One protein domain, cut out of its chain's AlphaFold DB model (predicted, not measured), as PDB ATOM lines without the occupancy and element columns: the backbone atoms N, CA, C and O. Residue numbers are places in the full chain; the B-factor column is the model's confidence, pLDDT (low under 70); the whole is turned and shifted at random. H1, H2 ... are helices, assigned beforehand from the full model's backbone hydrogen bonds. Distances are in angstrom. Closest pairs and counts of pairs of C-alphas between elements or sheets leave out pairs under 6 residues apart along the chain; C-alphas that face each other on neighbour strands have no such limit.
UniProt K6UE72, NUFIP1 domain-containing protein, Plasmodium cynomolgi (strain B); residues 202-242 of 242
ATOM      1  N   SER A 202     120.492 136.034 177.136       75.06
ATOM      2  CA  SER A 202     119.279 136.630 176.556       75.06
ATOM      3  C   SER A 202     119.556 137.948 175.829       75.06
ATOM      4  O   SER A 202     118.980 138.218 174.779       75.06
ATOM      5  N   LYS A 203     120.500 138.749 176.338       81.75
ATOM      6  CA  LYS A 203     120.907 140.029 175.737       81.75
ATOM      7  C   LYS A 203     121.617 139.859 174.395       81.75
ATOM      8  O   LYS A 203     121.482 140.716 173.521       81.75
ATOM      9  N   GLU A 204     122.413 138.807 174.233       78.94
ATOM     10  CA  GLU A 204     123.106 138.521 172.976       78.94
ATOM     11  C   GLU A 204     122.127 137.957 171.943       78.94
ATOM     12  O   GLU A 204     122.100 138.423 170.800       78.94
ATOM     13  N   ILE A 205     121.226 137.069 172.378       81.88
ATOM     14  CA  ILE A 205     120.133 136.544 171.551       81.88
ATOM     15  C   ILE A 205     119.229 137.684 171.056       81.88
ATOM     16  O   ILE A 205     118.922 137.758 169.866       81.88
ATOM     17  N   GLU A 206     118.842 138.620 171.925       87.75
ATOM     18  CA  GLU A 206     118.036 139.789 171.549       87.75
ATOM     19  C   GLU A 206     118.733 140.675 170.514       87.75
ATOM     20  O   GLU A 206     118.108 141.072 169.523       87.75
ATOM     21  N   LYS A 207     120.029 140.958 170.699       87.25
ATOM     22  CA  LYS A 207     120.825 141.723 169.725       87.25
ATOM     23  C   LYS A 207     120.867 141.017 168.373       87.25
ATOM     24  O   LYS A 207     120.618 141.660 167.351       87.25
ATOM     25  N   TRP A 208     121.106 139.707 168.366       86.38
ATOM     26  CA  TRP A 208     121.140 138.898 167.148       86.38
ATOM     27  C   TRP A 208     119.780 138.865 166.434       86.38
ATOM     28  O   TRP A 208     119.706 139.063 165.216       86.38
ATOM     29  N   ILE A 209     118.680 138.695 167.178       87.88
ATOM     30  CA  ILE A 209     117.315 138.754 166.637       87.88
ATOM     31  C   ILE A 209     117.036 140.139 166.048       87.88
ATOM     32  O   ILE A 209     116.519 140.234 164.933       87.88
ATOM     33  N   HIS A 210     117.360 141.211 166.775       88.56
ATOM     34  CA  HIS A 210     117.132 142.579 166.322       88.56
ATOM     35  C   HIS A 210     117.921 142.883 165.044       88.56
ATOM     36  O   HIS A 210     117.350 143.404 164.086       88.56
ATOM     37  N   GLU A 211     119.200 142.509 164.980       89.00
ATOM     38  CA  GLU A 211     120.031 142.696 163.789       89.00
ATOM     39  C   GLU A 211     119.500 141.909 162.585       89.00
ATOM     40  O   GLU A 211     119.395 142.461 161.487       89.00
ATOM     41  N   ARG A 212     119.080 140.653 162.776       91.56
ATOM     42  CA  ARG A 212     118.479 139.851 161.699       91.56
ATOM     43  C   ARG A 212     117.121 140.375 161.254       91.56
ATOM     44  O   ARG A 212     116.878 140.421 160.052       91.56
ATOM     45  N   LYS A 213     116.253 140.814 162.171       89.81
ATOM     46  CA  LYS A 213     114.991 141.502 161.825       89.81
ATOM     47  C   LYS A 213     115.280 142.767 161.025       89.81
ATOM     48  O   LYS A 213     114.717 142.975 159.952       89.81
ATOM     49  N   LYS A 214     116.241 143.560 161.498       87.19
ATOM     50  CA  LYS A 214     116.744 144.750 160.823       87.19
ATOM     51  C   LYS A 214     117.607 144.421 159.613       87.19
ATOM     52  O   LYS A 214     118.127 145.371 159.076       87.19
ATOM     53  N   ASN A 215     117.760 143.186 159.146       82.81
ATOM     54  CA  ASN A 215     118.390 142.842 157.860       82.81
ATOM     55  C   ASN A 215     117.533 141.848 157.065       82.81
ATOM     56  O   ASN A 215     117.993 141.261 156.087       82.81
ATOM     57  N   TYR A 216     116.280 141.651 157.481       86.56
ATOM     58  CA  TYR A 216     115.405 140.675 156.866       86.56
ATOM     59  C   TYR A 216     115.045 141.130 155.446       86.56
ATOM     60  O   TYR A 216     114.642 142.287 155.265       86.56
ATOM     61  N   PRO A 217     115.191 140.259 154.432       85.19
ATOM     62  CA  PRO A 217     114.929 140.612 153.045       85.19
ATOM     63  C   PRO A 217     113.419 140.759 152.813       85.19
ATOM     64  O   PRO A 217     112.730 139.819 152.424       85.19
ATOM     65  N   THR A 218     112.889 141.955 153.061       86.50
ATOM     66  CA  THR A 218     111.527 142.334 152.671       86.50
ATOM     67  C   THR A 218     111.517 142.890 151.250       86.50
ATOM     68  O   THR A 218     112.521 143.412 150.762       86.50
ATOM     69  N   ARG A 219     110.371 142.800 150.562       82.81
ATOM     70  CA  ARG A 219     110.224 143.301 149.178       82.81
ATOM     71  C   ARG A 219     110.598 144.782 149.058       82.81
ATOM     72  O   ARG A 219     111.258 145.168 148.100       82.81
ATOM     73  N   GLU A 220     110.215 145.584 150.045       82.00
ATOM     74  CA  GLU A 220     110.541 147.013 150.125       82.00
ATOM     75  C   GLU A 220     112.037 147.245 150.312       82.00
ATOM     76  O   GLU A 220     112.632 148.069 149.623       82.00
ATOM     77  N   ARG A 221     112.670 146.466 151.188       80.94
ATOM     78  CA  ARG A 221     114.095 146.591 151.472       80.94
ATOM     79  C   ARG A 221     114.967 146.185 150.293       80.94
ATOM     80  O   ARG A 221     115.920 146.882 149.976       80.94
ATOM     81  N   ILE A 222     114.579 145.128 149.583       84.00
ATOM     82  CA  ILE A 222     115.221 144.740 148.322       84.00
ATOM     83  C   ILE A 222     115.093 145.878 147.297       84.00
ATOM     84  O   ILE A 222     116.058 146.199 146.609       84.00
ATOM     85  N   ALA A 223     113.927 146.529 147.211       83.38
ATOM     86  CA  ALA A 223     113.733 147.660 146.306       83.38
ATOM     87  C   ALA A 223     114.581 148.890 146.693       83.38
ATOM     88  O   ALA A 223     115.084 149.578 145.801       83.38
ATOM     89  N   ILE A 224     114.764 149.162 147.990       80.69
ATOM     90  CA  ILE A 224     115.651 150.223 148.499       80.69
ATOM     91  C   ILE A 224     117.116 149.887 148.186       80.69
ATOM     92  O   ILE A 224     117.790 150.690 147.545       80.69
ATOM     93  N   ASP A 225     117.575 148.672 148.500       79.06
ATOM     94  CA  ASP A 225     118.949 148.223 148.234       79.06
ATOM     95  C   ASP A 225     119.294 148.279 146.733       79.06
ATOM     96  O   ASP A 225     120.403 148.664 146.345       79.06
ATOM     97  N   MET A 226     118.340 147.937 145.859       80.00
ATOM     98  CA  MET A 226     118.502 148.069 144.406       80.00
ATOM     99  C   MET A 226     118.660 149.537 143.979       80.00
ATOM    100  O   MET A 226     119.569 149.846 143.201       80.00
ATOM    101  N   LYS A 227     117.837 150.449 144.515       79.81
ATOM    102  CA  LYS A 227     117.917 151.895 144.234       79.81
ATOM    103  C   LYS A 227     119.214 152.515 144.763       79.81
ATOM    104  O   LYS A 227     119.853 153.300 144.059       79.81
ATOM    105  N   ASP A 228     119.651 152.130 145.956       77.81
ATOM    106  CA  ASP A 228     120.883 152.634 146.571       77.81
ATOM    107  C   ASP A 228     122.134 152.148 145.833       77.81
ATOM    108  O   ASP A 228     123.085 152.911 145.633       77.81
ATOM    109  N   ASN A 229     122.116 150.915 145.324       77.31
ATOM    110  CA  ASN A 229     123.188 150.386 144.482       77.31
ATOM    111  C   ASN A 229     123.264 151.118 143.126       77.31
ATOM    112  O   ASN A 229     124.357 151.459 142.657       77.31
ATOM    113  N   GLU A 230     122.124 151.438 142.506       73.38
ATOM    114  CA  GLU A 230     122.084 152.265 141.291       73.38
ATOM    115  C   GLU A 230     122.601 153.690 141.533       73.38
ATOM    116  O   GLU A 230     123.411 154.202 140.750       73.38
ATOM    117  N   ASN A 231     122.200 154.314 142.639       66.19
ATOM    118  CA  ASN A 231     122.654 155.651 143.020       66.19
ATOM    119  C   ASN A 231     124.152 155.668 143.372       66.19
ATOM    120  O   ASN A 231     124.876 156.588 142.977       66.19
ATOM    121  N   GLY A 232     124.655 154.620 144.028       65.62
ATOM    122  CA  GLY A 232     126.080 154.424 144.297       65.62
ATOM    123  C   GLY A 232     126.911 154.264 143.018       65.62
ATOM    124  O   GLY A 232     127.991 154.851 142.903       65.62
ATOM    125  N   LYS A 233     126.400 153.538 142.015       66.56
ATOM    126  CA  LYS A 233     127.042 153.404 140.692       66.56
ATOM    127  C   LYS A 233     127.078 154.730 139.927       66.56
ATOM    128  O   LYS A 233     128.103 155.045 139.321       66.56
ATOM    129  N   LYS A 234     126.004 155.525 139.981       63.06
ATOM    130  CA  LYS A 234     125.942 156.862 139.357       63.06
ATOM    131  C   LYS A 234     126.935 157.837 140.005       63.06
ATOM    132  O   LYS A 234     127.697 158.486 139.291       63.06
ATOM    133  N   LYS A 235     127.026 157.855 141.342       61.09
ATOM    134  CA  LYS A 235     128.004 158.677 142.085       61.09
ATOM    135  C   LYS A 235     129.461 158.277 141.806       61.09
ATOM    136  O   LYS A 235     130.317 159.149 141.700       61.09
ATOM    137  N   LYS A 236     129.756 156.980 141.643       63.34
ATOM    138  CA  LYS A 236     131.106 156.499 141.275       63.34
ATOM    139  C   LYS A 236     131.504 156.879 139.845       63.34
ATOM    140  O   LYS A 236     132.660 157.219 139.626       63.34
ATOM    141  N   LYS A 237     130.563 156.870 138.893       62.06
ATOM    142  CA  LYS A 237     130.816 157.319 137.512       62.06
ATOM    143  C   LYS A 237     131.063 158.829 137.426       62.06
ATOM    144  O   LYS A 237     131.971 159.236 136.716       62.06
ATOM    145  N   ALA A 238     130.328 159.640 138.188       60.62
ATOM    146  CA  ALA A 238     130.531 161.091 138.228       60.62
ATOM    147  C   ALA A 238     131.898 161.499 138.815       60.62
ATOM    148  O   ALA A 238     132.483 162.479 138.374       60.62
ATOM    149  N   LYS A 239     132.445 160.723 139.762       61.22
ATOM    150  CA  LYS A 239     133.784 160.951 140.341       61.22
ATOM    151  C   LYS A 239     134.956 160.517 139.447       61.22
ATOM    152  O   LYS A 239     136.088 160.822 139.785       61.22
ATOM    153  N   LEU A 240     134.702 159.775 138.368       58.31
ATOM    154  CA  LEU A 240     135.723 159.327 137.405       58.31
ATOM    155  C   LEU A 240     135.758 160.189 136.130       58.31
ATOM    156  O   LEU A 240     136.575 159.936 135.252       58.31
ATOM    157  N   LEU A 241     134.840 161.152 136.008       53.69
ATOM    158  CA  LEU A 241     134.684 162.047 134.854       53.69
ATOM    159  C   LEU A 241     135.062 163.511 135.165       53.69
ATOM    160  O   LEU A 241     134.976 164.344 134.269       53.69
ATOM    161  N   ASN A 242     135.477 163.798 136.403       45.09
ATOM    162  CA  ASN A 242     136.121 165.040 136.850       45.09
ATOM    163  C   ASN A 242     137.573 164.736 137.219       45.09
ATOM    164  O   ASN A 242     138.408 165.654 137.092       45.09
TER     165      ASN A 242
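Overview. This is residues 202 to 242 of the 242 residues of the protein "NUFIP1 domain-containing protein" of Plasmodium cynomolgi (strain B) (UniProt K6UE72). Two helices, H1 and then the longer H2, make the arms of a wide, open V, with a tight link at its corner and no packing of one arm on the other. The printed part has 41 residues with two named helices and no named strand; the class is all helix. It is extended, with a radius of gyration of the C-alphas of 16.1 A and spans of 52 by 21 by 6 A.

Along the chain. H1, residues 202 to 213, begins at C-alpha 202 (119.279, 136.630, 176.556) and is 16.1 A long. H2, residues 219 to 238, is 29.1 A long and ends at C-alpha 238 (130.531, 161.091, 138.228).

Arrangement. H1 and H2 are apart, with no C-alpha of the one within 8 A of the other. In both helices every O i to N i+4 pair is within hydrogen-bond range.

Size, cuts and confidence. The C-alphas of Ser 202 and Asn 242, the chain's last residue, are the two farthest apart, at 51.6 A. The printed part has no cut. Its mean pLDDT is 76.6, and residues 231 to 242 are under 70.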